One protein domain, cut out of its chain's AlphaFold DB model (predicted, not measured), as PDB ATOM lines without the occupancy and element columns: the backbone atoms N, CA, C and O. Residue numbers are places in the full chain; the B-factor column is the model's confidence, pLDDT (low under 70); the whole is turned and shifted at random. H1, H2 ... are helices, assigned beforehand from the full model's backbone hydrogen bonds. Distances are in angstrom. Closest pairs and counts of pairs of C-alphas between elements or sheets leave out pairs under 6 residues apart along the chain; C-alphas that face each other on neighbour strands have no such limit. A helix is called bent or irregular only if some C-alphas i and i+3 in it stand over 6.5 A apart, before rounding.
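AT A GLANCE: This is residues 75 to 150 of the 622 residues of the protein "Sodium/hydrogen exchanger 2" of Amphibalanus amphitrite (UniProt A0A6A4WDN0). Three helices, H1, H2 and H3, follow one another as the three sides of a wide, open triangle, with empty space in its middle and no helix touching another; the third corner, between the first printed residue, Glu 75, and the last, Gly 150, is left open, their C-alphas 30.7 A apart. H1 meets H2 at a corner through residues 100 to 104, and residues 124 to 130 make the second corner, to H3; residues 75 to 91, most of them in H1, and residues 124 to 150, with the whole of H3, stick out free. The printed part has 76 residues with three named helices, in the order H1, H2, H3, and no named strand, and its class is all helix. It is extended, with a radius of gyration of the C-alphas of 19.1 A, and the C-alphas span 48 by 38 by 24 A.

HOW THE PARTS SIT: H1, residues 79 to 99, comes first, and H2, residues 105 to 123, follows it after a tight link of 5 residues. H1 and H2 are apart: no C-alpha of the one is within 8 A of the other. H2 has a kink of 29 degrees near residue 116, and it is irregular, but only just: C-alphas 117 and 120 are 6.6 A apart. A short link of 7 residues leads to H3, residues 131 to 150. H2 and H3 are apart, and so are H1 and H3. Residues 79 to 91 of H1 stand free, and so does H3 over its residues 131 to 150. In H1 and H3 every O i to N i+4 pair is within hydrogen-bond range; in H2, 12 of 15 are.

IN THESE COORDINATES: H1 runs from Leu 79, with its C-alpha at (-20.178, -8.551, -34.501), to Val 99, and is 29.9 A long from first to last C-alpha. H2 runs from Asn 105, with its C-alpha at (-30.817, 12.036, -43.123), to Leu 123, over 24.4 A. H3 runs from Asn 131 to Gly 150, whose C-alpha is at (0.409, 10.474, -17.119), over 27.0 A. H1 is the longest helix by residues, with 21.

THE WHOLE: The two C-alphas farthest apart are those of Val 99 and Gly 150, 50.5 A from each other. The C-alphas of the first and last printed residues, Glu 75 and Gly 150, are 30.7 A apart. The printed part has no cut, and neither link is long. In this predicted model the mean pLDDT of the printed part is 71.9. Residues 75 to 77 and 100 to 132 are under 70, and the mean is 85 for H1, 62 for H2 and 77 for H3.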
ATOM      1  N   GLU A  75     -25.868  -3.747 -24.167       62.81
ATOM      2  CA  GLU A  75     -25.094  -4.984 -24.312       62.81
ATOM      3  C   GLU A  75     -24.163  -4.860 -25.529       62.81
ATOM      4  O   GLU A  75     -24.556  -4.295 -26.555       62.81
ATOM      5  N   GLU A  76     -22.917  -5.343 -25.423       61.22
ATOM      6  CA  GLU A  76     -21.935  -5.173 -26.500       61.22
ATOM      7  C   GLU A  76     -22.451  -5.813 -27.792       61.22
ATOM      8  O   GLU A  76     -22.500  -7.039 -27.928       61.22
ATOM      9  N   LYS A  77     -22.854  -4.957 -28.743       61.47
ATOM     10  CA  LYS A  77     -23.445  -5.382 -30.010       61.47
ATOM     11  C   LYS A  77     -22.603  -6.473 -30.638       61.47
ATOM     12  O   LYS A  77     -21.435  -6.264 -30.983       61.47
ATOM     13  N   THR A  78     -23.222  -7.629 -30.841       78.00
ATOM     14  CA  THR A  78     -22.537  -8.758 -31.465       78.00
ATOM     15  C   THR A  78     -21.955  -8.331 -32.814       78.00
ATOM     16  O   THR A  78     -22.566  -7.549 -33.544       78.00
ATOM     17  N   LEU A  79     -20.799  -8.879 -33.205       81.94
ATOM     18  CA  LEU A  79     -20.178  -8.551 -34.501       81.94
ATOM     19  C   LEU A  79     -21.132  -8.774 -35.691       81.94
ATOM     20  O   LEU A  79     -20.995  -8.123 -36.722       81.94
ATOM     21  N   VAL A  80     -22.118  -9.668 -35.547       83.75
ATOM     22  CA  VAL A  80     -23.186  -9.892 -36.532       83.75
ATOM     23  C   VAL A  80     -24.148  -8.704 -36.600       83.75
ATOM     24  O   VAL A  80     -24.504  -8.291 -37.701       83.75
ATOM     25  N   GLU A  81     -24.551  -8.137 -35.461       79.31
ATOM     26  CA  GLU A  81     -25.372  -6.925 -35.421       79.31
ATOM     27  C   GLU A  81     -24.632  -5.741 -36.048       79.31
ATOM     28  O   GLU A  81     -25.197  -5.090 -36.920       79.31
ATOM     29  N   GLU A  82     -23.366  -5.512 -35.689       84.75
ATOM     30  CA  GLU A  82     -22.589  -4.382 -36.221       84.75
ATOM     31  C   GLU A  82     -22.354  -4.505 -37.743       84.75
ATOM     32  O   GLU A  82     -22.481  -3.525 -38.481       84.75
ATOM     33  N   ILE A  83     -22.118  -5.722 -38.256       89.94
ATOM     34  CA  ILE A  83     -22.088  -5.994 -39.706       89.94
ATOM     35  C   ILE A  83     -23.452  -5.711 -40.353       89.94
ATOM     36  O   ILE A  83     -23.498  -5.157 -41.455       89.94
ATOM     37  N   VAL A  84     -24.567  -6.064 -39.706       90.94
ATOM     38  CA  VAL A  84     -25.919  -5.803 -40.225       90.94
ATOM     39  C   VAL A  84     -26.250  -4.308 -40.201       90.94
ATOM     40  O   VAL A  84     -26.755  -3.808 -41.205       90.94
ATOM     41  N   THR A  85     -25.936  -3.569 -39.134       86.62
ATOM     42  CA  THR A  85     -26.169  -2.116 -39.074       86.62
ATOM     43  C   THR A  85     -25.290  -1.377 -40.069       86.62
ATOM     44  O   THR A  85     -25.816  -0.601 -40.861       86.62
ATOM     45  N   SER A  86     -23.996  -1.707 -40.148       88.94
ATOM     46  CA  SER A  86     -23.094  -1.133 -41.151       88.94
ATOM     47  C   SER A  86     -23.559  -1.439 -42.582       88.94
ATOM     48  O   SER A  86     -23.559  -0.558 -43.440       88.94
ATOM     49  N   SER A  87     -24.041  -2.657 -42.860       87.56
ATOM     50  CA  SER A  87     -24.610  -2.992 -44.176       87.56
ATOM     51  C   SER A  87     -25.879  -2.191 -44.484       87.56
ATOM     52  O   SER A  87     -26.056  -1.739 -45.613       87.56
ATOM     53  N   LEU A  88     -26.762  -1.998 -43.500       86.25
ATOM     54  CA  LEU A  88     -27.984  -1.208 -43.659       86.25
ATOM     55  C   LEU A  88     -27.695   0.285 -43.856       86.25
ATOM     56  O   LEU A  88     -28.382   0.915 -44.657       86.25
ATOM     57  N   ASP A  89     -26.672   0.830 -43.197       85.69
ATOM     58  CA  ASP A  89     -26.248   2.219 -43.373       85.69
ATOM     59  C   ASP A  89     -25.649   2.450 -44.774       85.69
ATOM     60  O   ASP A  89     -26.082   3.372 -45.466       85.69
ATOM     61  N   HIS A  90     -24.777   1.562 -45.274       90.31
ATOM     62  CA  HIS A  90     -24.285   1.636 -46.662       90.31
ATOM     63  C   HIS A  90     -25.412   1.466 -47.704       90.31
ATOM     64  O   HIS A  90     -25.416   2.127 -48.744       90.31
ATOM     65  N   ILE A  91     -26.409   0.611 -47.437       88.81
ATOM     66  CA  ILE A  91     -27.606   0.487 -48.290       88.81
ATOM     67  C   ILE A  91     -28.459   1.766 -48.221       88.81
ATOM     68  O   ILE A  91     -29.006   2.188 -49.238       88.81
ATOM     69  N   SER A  92     -28.565   2.403 -47.052       81.19
ATOM     70  CA  SER A  92     -29.255   3.684 -46.871       81.19
ATOM     71  C   SER A  92     -28.559   4.814 -47.640       81.19
ATOM     72  O   SER A  92     -29.233   5.612 -48.288       81.19
ATOM     73  N   GLU A  93     -27.226   4.854 -47.625       84.19
ATOM     74  CA  GLU A  93     -26.404   5.805 -48.382       84.19
ATOM     75  C   GLU A  93     -26.575   5.618 -49.899       84.19
ATOM     76  O   GLU A  93     -26.946   6.564 -50.595       84.19
ATOM     77  N   GLY A  94     -26.451   4.385 -50.407       85.94
ATOM     78  CA  GLY A  94     -26.695   4.082 -51.823       85.94
ATOM     79  C   GLY A  94     -28.141   4.353 -52.272       85.94
ATOM     80  O   GLY A  94     -28.383   4.745 -53.414       85.94
ATOM     81  N   VAL A  95     -29.129   4.209 -51.381       82.25
ATOM     82  CA  VAL A  95     -30.518   4.616 -51.659       82.25
ATOM     83  C   VAL A  95     -30.672   6.142 -51.673       82.25
ATOM     84  O   VAL A  95     -31.446   6.644 -52.487       82.25
ATOM     85  N   GLU A  96     -29.951   6.893 -50.834       80.06
ATOM     86  CA  GLU A  96     -29.943   8.363 -50.891       80.06
ATOM     87  C   GLU A  96     -29.290   8.877 -52.190       80.06
ATOM     88  O   GLU A  96     -29.849   9.776 -52.825       80.06
ATOM     89  N   GLU A  97     -28.204   8.244 -52.653       82.88
ATOM     90  CA  GLU A  97     -27.572   8.527 -53.953       82.88
ATOM     91  C   GLU A  97     -28.538   8.279 -55.128       82.88
ATOM     92  O   GLU A  97     -28.785   9.182 -55.930       82.88
ATOM     93  N   ILE A  98     -29.169   7.097 -55.193       82.88
ATOM     94  CA  ILE A  98     -30.123   6.732 -56.261       82.88
ATOM     95  C   ILE A  98     -31.360   7.652 -56.280       82.88
ATOM     96  O   ILE A  98     -31.938   7.897 -57.341       82.88
ATOM     97  N   VAL A  99     -31.798   8.156 -55.121       81.12
ATOM     98  CA  VAL A  99     -32.986   9.023 -55.005       81.12
ATOM     99  C   VAL A  99     -32.671  10.496 -55.308       81.12
ATOM    100  O   VAL A  99     -33.591  11.256 -55.621       81.12
ATOM    101  N   GLY A 100     -31.403  10.919 -55.260       68.62
ATOM    102  CA  GLY A 100     -30.953  12.248 -55.706       68.62
ATOM    103  C   GLY A 100     -31.454  13.440 -54.874       68.62
ATOM    104  O   GLY A 100     -31.259  14.593 -55.259       68.62
ATOM    105  N   TYR A 101     -32.099  13.185 -53.734       61.00
ATOM    106  CA  TYR A 101     -32.578  14.194 -52.789       61.00
ATOM    107  C   TYR A 101     -32.199  13.782 -51.367       61.00
ATOM    108  O   TYR A 101     -32.845  12.897 -50.806       61.00
ATOM    109  N   GLY A 102     -31.232  14.485 -50.762       62.84
ATOM    110  CA  GLY A 102     -30.822  14.269 -49.368       62.84
ATOM    111  C   GLY A 102     -32.030  14.235 -48.423       62.84
ATOM    112  O   GLY A 102     -32.822  15.193 -48.368       62.84
ATOM    113  N   GLY A 103     -32.259  13.086 -47.782       53.50
ATOM    114  CA  GLY A 103     -33.637  12.631 -47.575       53.50
ATOM    115  C   GLY A 103     -33.854  11.573 -46.501       53.50
ATOM    116  O   GLY A 103     -34.826  11.698 -45.760       53.50
ATOM    117  N   LEU A 104     -32.966  10.590 -46.366       57.06
ATOM    118  CA  LEU A 104     -32.932   9.654 -45.241       57.06
ATOM    119  C   LEU A 104     -32.357  10.350 -44.009       57.06
ATOM    120  O   LEU A 104     -33.021  10.354 -42.971       57.06
ATOM    121  N   ASN A 105     -31.253  11.092 -44.157       55.47
ATOM    122  CA  ASN A 105     -30.817  12.036 -43.123       55.47
ATOM    123  C   ASN A 105     -31.918  13.065 -42.822       55.47
ATOM    124  O   ASN A 105     -32.279  13.246 -41.669       55.47
ATOM    125  N   ARG A 106     -32.596  13.619 -43.835       56.50
ATOM    126  CA  ARG A 106     -33.694  14.584 -43.620       56.50
ATOM    127  C   ARG A 106     -34.997  13.980 -43.057       56.50
ATOM    128  O   ARG A 106     -35.912  14.722 -42.682       56.50
ATOM    129  N   LEU A 107     -35.132  12.653 -43.030       58.38
ATOM    130  CA  LEU A 107     -36.212  11.936 -42.342       58.38
ATOM    131  C   LEU A 107     -35.807  11.640 -40.896       58.38
ATOM    132  O   LEU A 107     -36.607  11.875 -39.993       58.38
ATOM    133  N   LYS A 108     -34.561  11.205 -40.687       63.34
ATOM    134  CA  LYS A 108     -33.914  11.017 -39.384       63.34
ATOM    135  C   LYS A 108     -33.889  12.324 -38.586       63.34
ATOM    136  O   LYS A 108     -34.539  12.381 -37.552       63.34
ATOM    137  N   GLU A 109     -33.347  13.404 -39.149       64.62
ATOM    138  CA  GLU A 109     -33.410  14.779 -38.627       64.62
ATOM    139  C   GLU A 109     -34.835  15.202 -38.259       64.62
ATOM    140  O   GLU A 109     -35.037  15.930 -37.294       64.62
ATOM    141  N   ARG A 110     -35.853  14.787 -39.029       61.62
ATOM    142  CA  ARG A 110     -37.254  15.118 -38.728       61.62
ATOM    143  C   ARG A 110     -37.827  14.275 -37.600       61.62
ATOM    144  O   ARG A 110     -38.625  14.809 -36.842       61.62
ATOM    145  N   LEU A 111     -37.438  13.011 -37.472       60.59
ATOM    146  CA  LEU A 111     -37.797  12.170 -36.333       60.59
ATOM    147  C   LEU A 111     -37.089  12.652 -35.060       60.59
ATOM    148  O   LEU A 111     -37.746  12.806 -34.041       60.59
ATOM    149  N   GLU A 112     -35.807  13.002 -35.146       66.00
ATOM    150  CA  GLU A 112     -35.006  13.593 -34.068       66.00
ATOM    151  C   GLU A 112     -35.527  14.987 -33.681       66.00
ATOM    152  O   GLU A 112     -35.759  15.246 -32.507       66.00
ATOM    153  N   THR A 113     -35.861  15.853 -34.648       69.50
ATOM    154  CA  THR A 113     -36.524  17.147 -34.382       69.50
ATOM    155  C   THR A 113     -37.906  16.956 -33.757       69.50
ATOM    156  O   THR A 113     -38.325  17.780 -32.949       69.50
ATOM    157  N   LEU A 114     -38.660  15.913 -34.124       66.94
ATOM    158  CA  LEU A 114     -39.943  15.612 -33.481       66.94
ATOM    159  C   LEU A 114     -39.742  15.067 -32.059       66.94
ATOM    160  O   LEU A 114     -40.514  15.425 -31.168       66.94
ATOM    161  N   ASP A 115     -38.700  14.267 -31.832       66.62
ATOM    162  CA  ASP A 115     -38.350  13.756 -30.511       66.62
ATOM    163  C   ASP A 115     -37.890  14.883 -29.584       66.62
ATOM    164  O   ASP A 115     -38.553  15.161 -28.589       66.62
ATOM    165  N   GLU A 116     -36.860  15.634 -29.962       68.56
ATOM    166  CA  GLU A 116     -36.300  16.722 -29.159       68.56
ATOM    167  C   GLU A 116     -37.308  17.863 -28.917       68.56
ATOM    168  O   GLU A 116     -37.327  18.462 -27.842       68.56
ATOM    169  N   LYS A 117     -38.201  18.149 -29.878       65.56
ATOM    170  CA  LYS A 117     -39.165  19.263 -29.777       65.56
ATOM    171  C   LYS A 117     -40.511  18.903 -29.153       65.56
ATOM    172  O   LYS A 117     -41.163  19.798 -28.615       65.56
ATOM    173  N   TYR A 118     -40.954  17.648 -29.242       58.53
ATOM    174  CA  TYR A 118     -42.272  17.239 -28.739       58.53
ATOM    175  C   TYR A 118     -42.231  16.045 -27.790       58.53
ATOM    176  O   TYR A 118     -42.953  16.077 -26.801       58.53
ATOM    177  N   LEU A 119     -41.415  15.016 -28.034       60.09
ATOM    178  CA  LEU A 119     -41.390  13.824 -27.175       60.09
ATOM    179  C   LEU A 119     -40.588  14.083 -25.896       60.09
ATOM    180  O   LEU A 119     -41.137  13.978 -24.802       60.09
ATOM    181  N   THR A 120     -39.338  14.525 -26.024       61.50
ATOM    182  CA  THR A 120     -38.436  14.870 -24.921       61.50
ATOM    183  C   THR A 120     -39.053  15.868 -23.923       61.50
ATOM    184  O   THR A 120     -39.113  15.523 -22.745       61.50
ATOM    185  N   PRO A 121     -39.586  17.048 -24.307       59.47
ATOM    186  CA  PRO A 121     -40.169  17.992 -23.342       59.47
ATOM    187  C   PRO A 121     -41.547  17.576 -22.798       59.47
ATOM    188  O   PRO A 121     -41.935  18.034 -21.724       59.47
ATOM    189  N   TRP A 122     -42.296  16.716 -23.500       64.50
ATOM    190  CA  TRP A 122     -43.559  16.157 -22.991       64.50
ATOM    191  C   TRP A 122     -43.322  15.013 -21.991       64.50
ATOM    192  O   TRP A 122     -44.085  14.844 -21.041       64.50
ATOM    193  N   LEU A 123     -42.242  14.257 -22.185       57.25
ATOM    194  CA  LEU A 123     -41.841  13.119 -21.366       57.25
ATOM    195  C   LEU A 123     -40.995  13.512 -20.150       57.25
ATOM    196  O   LEU A 123     -41.232  13.053 -19.033       57.25
ATOM    197  N   VAL A 124     -39.977  14.341 -20.371       60.84
ATOM    198  CA  VAL A 124     -38.975  14.732 -19.377       60.84
ATOM    199  C   VAL A 124     -39.385  16.065 -18.758       60.84
ATOM    200  O   VAL A 124     -38.755  17.101 -18.947       60.84
ATOM    201  N   HIS A 125     -40.441  16.026 -17.944       49.38
ATOM    202  CA  HIS A 125     -40.887  17.180 -17.151       49.38
ATOM    203  C   HIS A 125     -39.893  17.581 -16.031       49.38
ATOM    204  O   HIS A 125     -40.148  18.503 -15.261       49.38
ATOM    205  N   THR A 126     -38.751  16.896 -15.915       48.75
ATOM    206  CA  THR A 126     -37.732  17.131 -14.886       48.75
ATOM    207  C   THR A 126     -36.334  17.314 -15.486       48.75
ATOM    208  O   THR A 126     -35.551  16.359 -15.504       48.75
ATOM    209  N   PRO A 127     -35.943  18.535 -15.895       62.72
ATOM    210  CA  PRO A 127     -34.570  18.967 -15.653       62.72
ATOM    211  C   PRO A 127     -34.348  18.937 -14.127       62.72
ATOM    212  O   PRO A 127     -35.188  19.432 -13.372       62.72
ATOM    213  N   PRO A 128     -33.253  18.325 -13.654       50.97
ATOM    214  CA  PRO A 128     -31.949  18.927 -13.906       50.97
ATOM    215  C   PRO A 128     -30.914  17.974 -14.516       50.97
ATOM    216  O   PRO A 128     -31.006  16.756 -14.390       50.97
ATOM    217  N   MET A 129     -29.840  18.573 -15.044       55.38
ATOM    218  CA  MET A 129     -28.510  17.949 -15.065       55.38
ATOM    219  C   MET A 129     -28.194  17.487 -13.639       55.38
ATOM    220  O   MET A 129     -27.903  18.311 -12.767       55.38
ATOM    221  N   SER A 130     -28.339  16.191 -13.372       62.41
ATOM    222  CA  SER A 130     -28.135  15.648 -12.033       62.41
ATOM    223  C   SER A 130     -26.669  15.804 -11.622       62.41
ATOM    224  O   SER A 130     -25.771  15.877 -12.464       62.41
ATOM    225  N   ASN A 131     -26.398  15.826 -10.316       61.12
ATOM    226  CA  ASN A 131     -25.011  15.864  -9.844       61.12
ATOM    227  C   ASN A 131     -24.213  14.641 -10.334       61.12
ATOM    228  O   ASN A 131     -23.010  14.756 -10.512       61.12
ATOM    229  N   LEU A 132     -24.884  13.516 -10.621       67.50
ATOM    230  CA  LEU A 132     -24.278  12.332 -11.231       67.50
ATOM    231  C   LEU A 132     -23.755  12.607 -12.649       67.50
ATOM    232  O   LEU A 132     -22.624  12.237 -12.930       67.50
ATOM    233  N   ALA A 133     -24.511  13.309 -13.503       72.38
ATOM    234  CA  ALA A 133     -24.039  13.687 -14.840       72.38
ATOM    235  C   ALA A 133     -22.782  14.570 -14.758       72.38
ATOM    236  O   ALA A 133     -21.767  14.263 -15.364       72.38
ATOM    237  N   ARG A 134     -22.792  15.589 -13.887       72.88
ATOM    238  CA  ARG A 134     -21.619  16.456 -13.656       72.88
ATOM    239  C   ARG A 134     -20.426  15.741 -13.014       72.88
ATOM    240  O   ARG A 134     -19.295  16.192 -13.175       72.88
ATOM    241  N   LEU A 135     -20.668  14.684 -12.237       75.56
ATOM    242  CA  LEU A 135     -19.614  13.835 -11.683       75.56
ATOM    243  C   LEU A 135     -19.042  12.901 -12.751       75.56
ATOM    244  O   LEU A 135     -17.834  12.721 -12.772       75.56
ATOM    245  N   TYR A 136     -19.874  12.379 -13.656       80.00
ATOM    246  CA  TYR A 136     -19.438  11.609 -14.820       80.00
ATOM    247  C   TYR A 136     -18.612  12.473 -15.783       80.00
ATOM    248  O   TYR A 136     -17.475  12.115 -16.071       80.00
ATOM    249  N   ASP A 137     -19.107  13.661 -16.160       80.56
ATOM    250  CA  ASP A 137     -18.368  14.647 -16.967       80.56
ATOM    251  C   ASP A 137     -16.976  14.924 -16.373       80.56
ATOM    252  O   ASP A 137     -15.980  14.969 -17.091       80.56
ATOM    253  N   LYS A 138     -16.895  15.086 -15.043       82.06
ATOM    254  CA  LYS A 138     -15.625  15.284 -14.336       82.06
ATOM    255  C   LYS A 138     -14.744  14.041 -14.311       82.06
ATOM    256  O   LYS A 138     -13.549  14.186 -14.528       82.06
ATOM    257  N   LEU A 139     -15.299  12.858 -14.059       82.56
ATOM    258  CA  LEU A 139     -14.534  11.611 -14.010       82.56
ATOM    259  C   LEU A 139     -13.900  11.312 -15.376       82.56
ATOM    260  O   LEU A 139     -12.713  11.013 -15.446       82.56
ATOM    261  N   VAL A 140     -14.669  11.497 -16.455       88.19
ATOM    262  CA  VAL A 140     -14.206  11.359 -17.843       88.19
ATOM    263  C   VAL A 140     -13.161  12.424 -18.194       88.19
ATOM    264  O   VAL A 140     -12.170  12.102 -18.847       88.19
ATOM    265  N   LEU A 141     -13.320  13.676 -17.740       88.50
ATOM    266  CA  LEU A 141     -12.277  14.700 -17.897       88.50
ATOM    267  C   LEU A 141     -10.991  14.328 -17.149       88.50
ATOM    268  O   LEU A 141      -9.917  14.377 -17.743       88.50
ATOM    269  N   ASP A 142     -11.084  13.963 -15.871       75.31
ATOM    270  CA  ASP A 142      -9.929  13.641 -15.027       75.31
ATOM    271  C   ASP A 142      -9.184  12.397 -15.557       75.31
ATOM    272  O   ASP A 142      -7.952  12.388 -15.593       75.31
ATOM    273  N   GLU A 143      -9.902  11.390 -16.070       79.62
ATOM    274  CA  GLU A 143      -9.321  10.230 -16.760       79.62
ATOM    275  C   GLU A 143      -8.685  10.606 -18.112       79.62
ATOM    276  O   GLU A 143      -7.572  10.170 -18.418       79.62
ATOM    277  N   HIS A 144      -9.326  11.464 -18.910       77.56
ATOM    278  CA  HIS A 144      -8.744  11.966 -20.157       77.56
ATOM    279  C   HIS A 144      -7.453  12.764 -19.900       77.56
ATOM    280  O   HIS A 144      -6.454  12.569 -20.596       77.56
ATOM    281  N   TYR A 145      -7.424  13.600 -18.856       73.19
ATOM    282  CA  TYR A 145      -6.218  14.305 -18.415       73.19
ATOM    283  C   TYR A 145      -5.139  13.350 -17.886       73.19
ATOM    284  O   TYR A 145      -3.964  13.530 -18.215       73.19
ATOM    285  N   ALA A 146      -5.508  12.313 -17.127       72.81
ATOM    286  CA  ALA A 146      -4.571  11.286 -16.673       72.81
ATOM    287  C   ALA A 146      -3.934  10.529 -17.853       72.81
ATOM    288  O   ALA A 146      -2.727  10.297 -17.849       72.81
ATOM    289  N   ASN A 147      -4.708  10.218 -18.895       80.50
ATOM    290  CA  ASN A 147      -4.209   9.553 -20.098       80.50
ATOM    291  C   ASN A 147      -3.337  10.471 -20.981       80.50
ATOM    292  O   ASN A 147      -2.357   9.999 -21.556       80.50
ATOM    293  N   LEU A 148      -3.626  11.779 -21.054       78.12
ATOM    294  CA  LEU A 148      -2.797  12.738 -21.802       78.12
ATOM    295  C   LEU A 148      -1.458  13.058 -21.111       78.12
ATOM    296  O   LEU A 148      -0.432  13.164 -21.781       78.12
ATOM    297  N   TYR A 149      -1.462  13.238 -19.786       73.81
ATOM    298  CA  TYR A 149      -0.307  13.759 -19.036       73.81
ATOM    299  C   TYR A 149       0.423  12.712 -18.180       73.81
ATOM    300  O   TYR A 149       1.602  12.896 -17.873       73.81
ATOM    301  N   GLY A 150      -0.215  11.588 -17.843       73.56
ATOM    302  CA  GLY A 150       0.409  10.474 -17.119       73.56
ATOM    303  C   GLY A 150       1.681   9.930 -17.789       73.56
ATOM    304  O   GLY A 150       2.698   9.802 -17.104       73.56
TER     305      GLY A 150